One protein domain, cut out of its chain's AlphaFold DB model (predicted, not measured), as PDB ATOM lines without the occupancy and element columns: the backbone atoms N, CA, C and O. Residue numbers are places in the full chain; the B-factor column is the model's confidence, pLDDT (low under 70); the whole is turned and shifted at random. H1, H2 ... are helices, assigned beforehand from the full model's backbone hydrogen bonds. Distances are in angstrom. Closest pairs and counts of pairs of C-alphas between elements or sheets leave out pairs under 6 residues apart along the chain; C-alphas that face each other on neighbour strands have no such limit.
ATOM      1  N   VAL A   6     -20.402 -31.657  -2.367       64.19
ATOM      2  CA  VAL A   6     -21.713 -32.172  -2.767       64.19
ATOM      3  C   VAL A   6     -22.489 -30.961  -3.277       64.19
ATOM      4  O   VAL A   6     -22.793 -30.051  -2.516       64.19
ATOM      5  N   GLN A   7     -22.703 -30.895  -4.592       62.19
ATOM      6  CA  GLN A   7     -23.550 -29.883  -5.244       62.19
ATOM      7  C   GLN A   7     -23.163 -28.406  -5.006       62.19
ATOM      8  O   GLN A   7     -24.004 -27.559  -4.733       62.19
ATOM      9  N   GLY A   8     -21.875 -28.074  -5.130       64.56
ATOM     10  CA  GLY A   8     -21.412 -26.677  -5.089       64.56
ATOM     11  C   GLY A   8     -21.250 -26.082  -3.686       64.56
ATOM     12  O   GLY A   8     -20.694 -24.994  -3.561       64.56
ATOM     13  N   MET A   9     -21.630 -26.807  -2.632       66.81
ATOM     14  CA  MET A   9     -21.339 -26.431  -1.249       66.81
ATOM     15  C   MET A   9     -20.068 -27.122  -0.745       66.81
ATOM     16  O   MET A   9     -19.837 -28.313  -0.982       66.81
ATOM     17  N   ILE A  10     -19.228 -26.362  -0.039       77.25
ATOM     18  CA  ILE A  10     -18.071 -26.892   0.687       77.25
ATOM     19  C   ILE A  10     -18.565 -27.300   2.072       77.25
ATOM     20  O   ILE A  10     -18.794 -26.453   2.927       77.25
ATOM     21  N   VAL A  11     -18.734 -28.602   2.285       77.94
ATOM     22  CA  VAL A  11     -19.262 -29.152   3.549       77.94
ATOM     23  C   VAL A  11     -18.162 -29.498   4.558       77.94
ATOM     24  O   VAL A  11     -18.439 -29.790   5.717       77.94
ATOM     25  N   ASN A  12     -16.892 -29.466   4.142       84.56
ATOM     26  CA  ASN A  12     -15.771 -29.763   5.028       84.56
ATOM     27  C   ASN A  12     -15.409 -28.541   5.891       84.56
ATOM     28  O   ASN A  12     -14.858 -27.561   5.384       84.56
ATOM     29  N   GLY A  13     -15.644 -28.638   7.202       82.25
ATOM     30  CA  GLY A  13     -15.404 -27.548   8.154       82.25
ATOM     31  C   GLY A  13     -13.960 -27.029   8.200       82.25
ATOM     32  O   GLY A  13     -13.758 -25.826   8.329       82.25
ATOM     33  N   LEU A  14     -12.949 -27.891   8.015       86.56
ATOM     34  CA  LEU A  14     -11.537 -27.471   7.975       86.56
ATOM     35  C   LEU A  14     -11.203 -26.656   6.720       86.56
ATOM     36  O   LEU A  14     -10.329 -25.792   6.746       86.56
ATOM     37  N   ILE A  15     -11.865 -26.946   5.599       84.94
ATOM     38  CA  ILE A  15     -11.688 -26.186   4.359       84.94
ATOM     39  C   ILE A  15     -12.414 -24.842   4.470       84.94
ATOM     40  O   ILE A  15     -11.848 -23.814   4.098       84.94
ATOM     41  N   VAL A  16     -13.628 -24.834   5.027       82.94
ATOM     42  CA  VAL A  16     -14.400 -23.605   5.273       82.94
ATOM     43  C   VAL A  16     -13.645 -22.657   6.205       82.94
ATOM     44  O   VAL A  16     -13.536 -21.473   5.896       82.94
ATOM     45  N   SER A  17     -13.058 -23.156   7.298       85.31
ATOM     46  CA  SER A  17     -12.313 -22.312   8.240       85.31
ATOM     47  C   SER A  17     -11.085 -21.661   7.599       85.31
ATOM     48  O   SER A  17     -10.872 -20.458   7.747       85.31
ATOM     49  N   LYS A  18     -10.310 -22.417   6.810       88.81
ATOM     50  CA  LYS A  18      -9.165 -21.875   6.060       88.81
ATOM     51  C   LYS A  18      -9.589 -20.824   5.033       88.81
ATOM     52  O   LYS A  18      -8.902 -19.818   4.884       88.81
ATOM     53  N   LEU A  19     -10.708 -21.041   4.338       84.06
ATOM     54  CA  LEU A  19     -11.252 -20.069   3.389       84.06
ATOM     55  C   LEU A  19     -11.727 -18.792   4.085       84.06
ATOM     56  O   LEU A  19     -11.454 -17.713   3.571       84.06
ATOM     57  N   MET A  20     -12.357 -18.890   5.258       79.69
ATOM     58  CA  MET A  20     -12.780 -17.705   6.010       79.69
ATOM     59  C   MET A  20     -11.606 -16.830   6.431       79.69
ATOM     60  O   MET A  20     -11.665 -15.626   6.229       79.69
ATOM     61  N   VAL A  21     -10.494 -17.412   6.892       87.75
ATOM     62  CA  VAL A  21      -9.278 -16.637   7.208       87.75
ATOM     63  C   VAL A  21      -8.753 -15.878   5.981       87.75
ATOM     64  O   VAL A  21      -8.303 -14.738   6.096       87.75
ATOM     65  N   LEU A  22      -8.798 -16.494   4.796       81.56
ATOM     66  CA  LEU A  22      -8.376 -15.843   3.553       81.56
ATOM     67  C   LEU A  22      -9.346 -14.738   3.131       81.56
ATOM     68  O   LEU A  22      -8.896 -13.660   2.762       81.56
ATOM     69  N   ILE A  23     -10.655 -14.981   3.214       74.88
ATOM     70  CA  ILE A  23     -11.688 -13.977   2.937       74.88
ATOM     71  C   ILE A  23     -11.552 -12.802   3.908       74.88
ATOM     72  O   ILE A  23     -11.610 -11.656   3.476       74.88
ATOM     73  N   ASP A  24     -11.300 -13.052   5.190       79.19
ATOM     74  CA  ASP A  24     -11.093 -11.993   6.175       79.19
ATOM     75  C   ASP A  24      -9.875 -11.135   5.853       79.19
ATOM     76  O   ASP A  24      -9.975  -9.913   5.933       79.19
ATOM     77  N   ARG A  25      -8.769 -11.745   5.408       78.19
ATOM     78  CA  ARG A  25      -7.575 -11.019   4.940       78.19
ATOM     79  C   ARG A  25      -7.815 -10.255   3.638       78.19
ATOM     80  O   ARG A  25      -7.312  -9.150   3.483       78.19
ATOM     81  N   LEU A  26      -8.563 -10.834   2.700       69.94
ATOM     82  CA  LEU A  26      -8.880 -10.211   1.409       69.94
ATOM     83  C   LEU A  26      -9.881  -9.059   1.553       69.94
ATOM     84  O   LEU A  26      -9.829  -8.097   0.793       69.94
ATOM     85  N   THR A  27     -10.784  -9.152   2.528       71.12
ATOM     86  CA  THR A  27     -11.773  -8.115   2.859       71.12
ATOM     87  C   THR A  27     -11.264  -7.130   3.915       71.12
ATOM     88  O   THR A  27     -11.956  -6.164   4.245       71.12
ATOM     89  N   GLU A  28     -10.058  -7.344   4.450       79.00
ATOM     90  CA  GLU A  28      -9.396  -6.444   5.387       79.00
ATOM     91  C   GLU A  28      -8.930  -5.175   4.670       79.00
ATOM     92  O   GLU A  28      -7.826  -5.073   4.137       79.00
ATOM     93  N   THR A  29      -9.792  -4.165   4.662       83.62
ATOM     94  CA  THR A  29      -9.405  -2.817   4.251       83.62
ATOM     95  C   THR A  29      -8.792  -2.065   5.431       83.62
ATOM     96  O   THR A  29      -9.077  -2.355   6.597       83.62
ATOM     97  N   ILE A  30      -7.990  -1.035   5.140       82.06
ATOM     98  CA  ILE A  30      -7.511  -0.086   6.162       82.06
ATOM     99  C   ILE A  30      -8.703   0.464   6.968       82.06
ATOM    100  O   ILE A  30      -8.622   0.577   8.188       82.06
ATOM    101  N   GLY A  31      -9.836   0.717   6.303       84.75
ATOM    102  CA  GLY A  31     -11.081   1.133   6.948       84.75
ATOM    103  C   GLY A  31     -11.656   0.087   7.909       84.75
ATOM    104  O   GLY A  31     -11.987   0.439   9.036       84.75
ATOM    105  N   LYS A  32     -11.714  -1.197   7.519       88.31
ATOM    106  CA  LYS A  32     -12.179  -2.293   8.396       88.31
ATOM    107  C   LYS A  32     -11.307  -2.394   9.651       88.31
ATOM    108  O   LYS A  32     -11.842  -2.504  10.748       88.31
ATOM    109  N   ARG A  33      -9.979  -2.280   9.513       89.56
ATOM    110  CA  ARG A  33      -9.045  -2.294  10.657       89.56
ATOM    111  C   ARG A  33      -9.251  -1.115  11.601       89.56
ATOM    112  O   ARG A  33      -9.319  -1.312  12.810       89.56
ATOM    113  N   ILE A  34      -9.372   0.095  11.050       91.25
ATOM    114  CA  ILE A  34      -9.655   1.304  11.835       91.25
ATOM    115  C   ILE A  34     -10.978   1.131  12.583       91.25
ATOM    116  O   ILE A  34     -11.022   1.321  13.792       91.25
ATOM    117  N   PHE A  35     -12.034   0.708  11.891       91.06
ATOM    118  CA  PHE A  35     -13.342   0.522  12.503       91.06
ATOM    119  C   PHE A  35     -13.316  -0.515  13.634       91.06
ATOM    120  O   PHE A  35     -13.814  -0.229  14.717       91.06
ATOM    121  N   MET A  36     -12.687  -1.678  13.427       93.62
ATOM    122  CA  MET A  36     -12.584  -2.725  14.455       93.62
ATOM    123  C   MET A  36     -11.839  -2.243  15.701       93.62
ATOM    124  O   MET A  36     -12.334  -2.419  16.808       93.62
ATOM    125  N   ARG A  37     -10.710  -1.547  15.527       94.06
ATOM    126  CA  ARG A  37      -9.959  -0.963  16.648       94.06
ATOM    127  C   ARG A  37     -10.787   0.065  17.421       94.06
ATOM    128  O   ARG A  37     -10.731   0.142  18.644       94.06
ATOM    129  N   GLY A  38     -11.560   0.869  16.698       95.56
ATOM    130  CA  GLY A  38     -12.488   1.819  17.295       95.56
ATOM    131  C   GLY A  38     -13.628   1.147  18.052       95.56
ATOM    132  O   GLY A  38     -14.021   1.617  19.116       95.56
ATOM    133  N   PHE A  39     -14.123   0.029  17.525       95.50
ATOM    134  CA  PHE A  39     -15.200  -0.752  18.122       95.50
ATOM    135  C   PHE A  39     -14.757  -1.419  19.427       95.50
ATOM    136  O   PHE A  39     -15.453  -1.307  20.432       95.50
ATOM    137  N   GLU A  40     -13.567  -2.024  19.445       96.06
ATOM    138  CA  GLU A  40     -12.940  -2.562  20.662       96.06
ATOM    139  C   GLU A  40     -12.824  -1.479  21.742       96.06
ATOM    140  O   GLU A  40     -13.286  -1.659  22.867       96.06
ATOM    141  N   LYS A  41     -12.321  -0.298  21.372       95.31
ATOM    142  CA  LYS A  41     -12.193   0.841  22.288       95.31
ATOM    143  C   LYS A  41     -13.548   1.355  22.785       95.31
ATOM    144  O   LYS A  41     -13.677   1.739  23.945       95.31
ATOM    145  N   ALA A  42     -14.573   1.362  21.935       95.31
ATOM    146  CA  ALA A  42     -15.924   1.740  22.339       95.31
ATOM    147  C   ALA A  42     -16.512   0.755  23.365       95.31
ATOM    148  O   ALA A  42     -17.163   1.193  24.315       95.31
ATOM    149  N   ILE A  43     -16.245  -0.549  23.213       95.00
ATOM    150  CA  ILE A  43     -16.626  -1.581  24.188       95.00
ATOM    151  C   ILE A  43     -15.903  -1.362  25.516       95.00
ATOM    152  O   ILE A  43     -16.565  -1.332  26.549       95.00
ATOM    153  N   GLU A  44     -14.587  -1.139  25.506       94.62
ATOM    154  CA  GLU A  44     -13.822  -0.859  26.732       94.62
ATOM    155  C   GLU A  44     -14.371   0.356  27.494       94.62
ATOM    156  O   GLU A  44     -14.491   0.337  28.717       94.62
ATOM    157  N   ILE A  45     -14.741   1.421  26.774       92.81
ATOM    158  CA  ILE A  45     -15.358   2.617  27.361       92.81
ATOM    159  C   ILE A  45     -16.743   2.281  27.931       92.81
ATOM    160  O   ILE A  45     -17.074   2.729  29.029       92.81
ATOM    161  N   LEU A  46     -17.565   1.514  27.209       91.75
ATOM    162  CA  LEU A  46     -18.888   1.097  27.685       91.75
ATOM    163  C   LEU A  46     -18.805   0.271  28.966       91.75
ATOM    164  O   LEU A  46     -19.583   0.525  29.883       91.75
ATOM    165  N   ASP A  47     -17.873  -0.674  29.018       90.88
ATOM    166  CA  ASP A  47     -17.651  -1.554  30.160       90.88
ATOM    167  C   ASP A  47     -17.173  -0.742  31.368       90.88
ATOM    168  O   ASP A  47     -17.883  -0.602  32.365       90.88
ATOM    169  N   LYS A  48     -16.045  -0.039  31.205       90.31
ATOM    170  CA  LYS A  48     -15.431   0.756  32.268       90.31
ATOM    171  C   LYS A  48     -16.382   1.813  32.819       90.31
ATOM    172  O   LYS A  48     -16.580   1.902  34.022       90.31
ATOM    173  N   TYR A  49     -16.960   2.652  31.964       86.94
ATOM    174  CA  TYR A  49     -17.761   3.793  32.418       86.94
ATOM    175  C   TYR A  49     -19.230   3.451  32.688       86.94
ATOM    176  O   TYR A  49     -19.931   4.245  33.326       86.94
ATOM    177  N   GLY A  50     -19.686   2.277  32.242       81.88
ATOM    178  CA  GLY A  50     -20.983   1.722  32.609       81.88
ATOM    179  C   GLY A  50     -21.076   1.462  34.107       81.88
ATOM    180  O   GLY A  50     -22.055   1.872  34.731       81.88
ATOM    181  N   GLU A  51     -20.025   0.886  34.691       78.94
ATOM    182  CA  GLU A  51     -19.948   0.603  36.128       78.94
ATOM    183  C   GLU A  51     -19.888   1.876  36.987       78.94
ATOM    184  O   GLU A  51     -20.476   1.931  38.066       78.94
ATOM    185  N   TYR A  52     -19.255   2.945  36.491       84.38
ATOM    186  CA  TYR A  52     -19.135   4.224  37.210       84.38
ATOM    187  C   TYR A  52     -20.347   5.160  37.058       84.38
ATOM    188  O   TYR A  52     -20.291   6.314  37.482       84.38
ATOM    189  N   GLY A  53     -21.438   4.716  36.423       85.44
ATOM    190  CA  GLY A  53     -22.659   5.520  36.275       85.44
ATOM    191  C   GLY A  53     -22.498   6.763  35.389       85.44
ATOM    192  O   GLY A  53     -23.337   7.666  35.429       85.44
ATOM    193  N   VAL A  54     -21.448   6.826  34.562       87.25
ATOM    194  CA  VAL A  54     -21.145   7.998  33.717       87.25
ATOM    195  C   VAL A  54     -22.275   8.293  32.740       87.25
ATOM    196  O   VAL A  54     -22.617   9.448  32.492       87.25
ATOM    197  N   PHE A  55     -22.927   7.252  32.230       88.69
ATOM    198  CA  PHE A  55     -24.025   7.407  31.281       88.69
ATOM    199  C   PHE A  55     -25.298   8.013  31.888       88.69
ATOM    200  O   PHE A  55     -26.186   8.396  31.128       88.69
ATOM    201  N   SER A  56     -25.384   8.137  33.216       88.19
ATOM    202  CA  SER A  56     -26.490   8.825  33.889       88.19
ATOM    203  C   SER A  56     -26.387  10.344  33.742       88.19
ATOM    204  O   SER A  56     -27.389  10.997  33.468       88.19
ATOM    205  N   TRP A  57     -25.181  10.911  33.877       89.56
ATOM    206  CA  TRP A  57     -24.954  12.354  33.725       89.56
ATOM    207  C   TRP A  57     -24.511  12.744  32.306       89.56
ATOM    208  O   TRP A  57     -24.720  13.880  31.887       89.56
ATOM    209  N   ALA A  58     -23.970  11.798  31.530       89.81
ATOM    210  CA  ALA A  58     -23.585  11.972  30.130       89.81
ATOM    211  C   ALA A  58     -24.290  10.958  29.199       89.81
ATOM    212  O   ALA A  58     -23.636  10.134  28.548       89.81
ATOM    213  N   PRO A  59     -25.628  11.011  29.057       89.06
ATOM    214  CA  PRO A  59     -26.372  10.063  28.221       89.06
ATOM    215  C   PRO A  59     -26.011  10.165  26.731       89.06
ATOM    216  O   PRO A  59     -26.107   9.180  25.996       89.06
ATOM    217  N   SER A  60     -25.555  11.336  26.273       90.81
ATOM    218  CA  SER A  60     -25.080  11.552  24.901       90.81
ATOM    219  C   SER A  60     -23.844  10.717  24.571       90.81
ATOM    220  O   SER A  60     -23.736  10.214  23.457       90.81
ATOM    221  N   MET A  61     -22.961  10.475  25.545       89.56
ATOM    222  CA  MET A  61     -21.764   9.655  25.345       89.56
ATOM    223  C   MET A  61     -22.129   8.208  24.999       89.56
ATOM    224  O   MET A  61     -21.541   7.610  24.103       89.56
ATOM    225  N   LYS A  62     -23.185   7.668  25.622       89.31
ATOM    226  CA  LYS A  62     -23.717   6.341  25.280       89.31
ATOM    227  C   LYS A  62     -24.257   6.274  23.848       89.31
ATOM    228  O   LYS A  62     -24.228   5.207  23.240       89.31
ATOM    229  N   LYS A  63     -24.779   7.387  23.315       91.06
ATOM    230  CA  LYS A  63     -25.232   7.473  21.918       91.06
ATOM    231  C   LYS A  63     -24.042   7.507  20.963       91.06
ATOM    232  O   LYS A  63     -24.062   6.794  19.971       91.06
ATOM    233  N   TRP A  64     -23.005   8.270  21.297       93.81
ATOM    234  CA  TRP A  64     -21.792   8.383  20.485       93.81
ATOM    235  C   TRP A  64     -21.059   7.044  20.378       93.81
ATOM    236  O   TRP A  64     -20.655   6.657  19.294       93.81
ATOM    237  N   LEU A  65     -20.998   6.254  21.452       93.50
ATOM    238  CA  LEU A  65     -20.391   4.910  21.428       93.50
ATOM    239  C   LEU A  65     -21.141   3.886  20.555       93.50
ATOM    240  O   LEU A  65     -20.665   2.767  20.386       93.50
ATOM    241  N   LYS A  66     -22.308   4.249  20.013       91.38
ATOM    242  CA  LYS A  66     -23.060   3.456  19.030       91.38
ATOM    243  C   LYS A  66     -23.005   4.052  17.623       91.38
ATOM    244  O   LYS A  66     -23.509   3.428  16.693       91.38
ATOM    245  N   ASP A  67     -22.458   5.255  17.483       94.31
ATOM    246  CA  ASP A  67     -22.385   5.973  16.222       94.31
ATOM    247  C   ASP A  67     -21.193   5.462  15.388       94.31
ATOM    248  O   ASP A  67     -20.058   5.480  15.876       94.31
ATOM    249  N   PRO A  68     -21.414   4.978  14.152       91.75
ATOM    250  CA  PRO A  68     -20.350   4.402  13.334       91.75
ATOM    251  C   PRO A  68     -19.205   5.370  13.024       91.75
ATOM    252  O   PRO A  68     -18.050   4.940  12.997       91.75
ATOM    253  N   ASP A  69     -19.497   6.657  12.823       93.25
ATOM    254  CA  ASP A  69     -18.480   7.663  12.507       93.25
ATOM    255  C   ASP A  69     -17.621   7.966  13.736       93.25
ATOM    256  O   ASP A  69     -16.391   8.050  13.645       93.25
ATOM    257  N   TYR A  70     -18.241   8.037  14.915       93.62
ATOM    258  CA  TYR A  70     -17.522   8.171  16.177       93.62
ATOM    259  C   TYR A  70     -16.654   6.944  16.486       93.62
ATOM    260  O   TYR A  70     -15.500   7.087  16.893       93.62
ATOM    261  N   ILE A  71     -17.167   5.736  16.241       95.25
ATOM    262  CA  ILE A  71     -16.405   4.489  16.380       95.25
ATOM    263  C   ILE A  71     -15.205   4.500  15.429       95.25
ATOM    264  O   ILE A  71     -14.077   4.235  15.841       95.25
ATOM    265  N   PHE A  72     -15.400   4.884  14.170       91.56
ATOM    266  CA  PHE A  72     -14.303   4.998  13.214       91.56
ATOM    267  C   PHE A  72     -13.247   6.024  13.664       91.56
ATOM    268  O   PHE A  72     -12.043   5.760  13.595       91.56
ATOM    269  N   TRP A  73     -13.678   7.175  14.191       95.00
ATOM    270  CA  TRP A  73     -12.791   8.192  14.759       95.00
ATOM    271  C   TRP A  73     -11.995   7.678  15.973       95.00
ATOM    272  O   TRP A  73     -10.790   7.935  16.072       95.00
ATOM    273  N   LEU A  74     -12.614   6.892  16.863       94.81
ATOM    274  CA  LEU A  74     -11.931   6.249  17.997       94.81
ATOM    275  C   LEU A  74     -10.805   5.317  17.539       94.81
ATOM    276  O   LEU A  74      -9.739   5.280  18.152       94.81
ATOM    277  N   GLY A  75     -11.025   4.593  16.443       93.38
ATOM    278  CA  GLY A  75     -10.025   3.703  15.862       93.38
ATOM    279  C   GLY A  75      -8.890   4.428  15.142       93.38
ATOM    280  O   GLY A  75      -7.770   3.919  15.080       93.38
ATOM    281  N   ARG A  76      -9.163   5.626  14.611       92.25
ATOM    282  CA  ARG A  76      -8.177   6.489  13.940       92.25
ATOM    283  C   ARG A  76      -7.279   7.238  14.932       92.25
ATOM    284  O   ARG A  76      -6.123   7.490  14.614       92.25
ATOM    285  N   SER A  77      -7.821   7.617  16.090       81.94
ATOM    286  CA  SER A  77      -7.143   8.398  17.140       81.94
ATOM    287  C   SER A  77      -6.349   7.553  18.148       81.94
ATOM    288  O   SER A  77      -5.738   8.110  19.060       81.94
ATOM    289  N   GLY A  78      -6.384   6.221  18.020       60.16
ATOM    290  CA  GLY A  78      -5.652   5.276  18.869       60.16
ATOM    291  C   GLY A  78      -4.254   4.951  18.378       60.16
ATOM    292  O   GLY A  78      -4.020   4.941  17.151       60.16
TER     293      GLY A  78
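This is residues 6 to 78 of the 78 residues of an uncharacterized protein of Candidatus Syntrophoarchaeum sp. WYZ-LMO15 (UniProt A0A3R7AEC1). H1 and the long H2 make an open V; H1 sticks out free, while the chain after H2 folds back along it through short H3 and H4 until H5 crosses H2. The printed part has 73 residues with five named helices, H1 to H5, and no named strand: all helix. It is extended, radius of gyration of the C-alphas 17.9 A, a rod spanning 57 by 24 by 17 A.

H1, residues 13 to 26, begins at C-alpha (-15.404, -27.548, 8.154) and is 19.7 A long. H2, residues 30 to 51, is 32.5 A. H3 is residues 54 to 57, 5.8 A; H4, 59 to 64, 9.1 A; H5, 68 to 76, 12.4 A, ending at C-alpha (-8.177, 6.489, 13.940).

H2, with residues 34 to 42 alone, touches H5, about perpendicular at 80 degrees; the closest C-alphas, Gly 38 and Gly 75, are 3.4 A apart. H2 and H4 are close but not clearly touching, C-alphas of Leu 46 and Lys 62 at 7.5 A. H1 and H2 are apart. Every O i to N i+4 pair is within hydrogen-bond range in H1, H2, H4 and H5; H3 is too short for one.

Residues 6 to 30 stand free. The printed part has no cut; no link is long. Residues 6 to 9, 26 and 78 have pLDDT under 70.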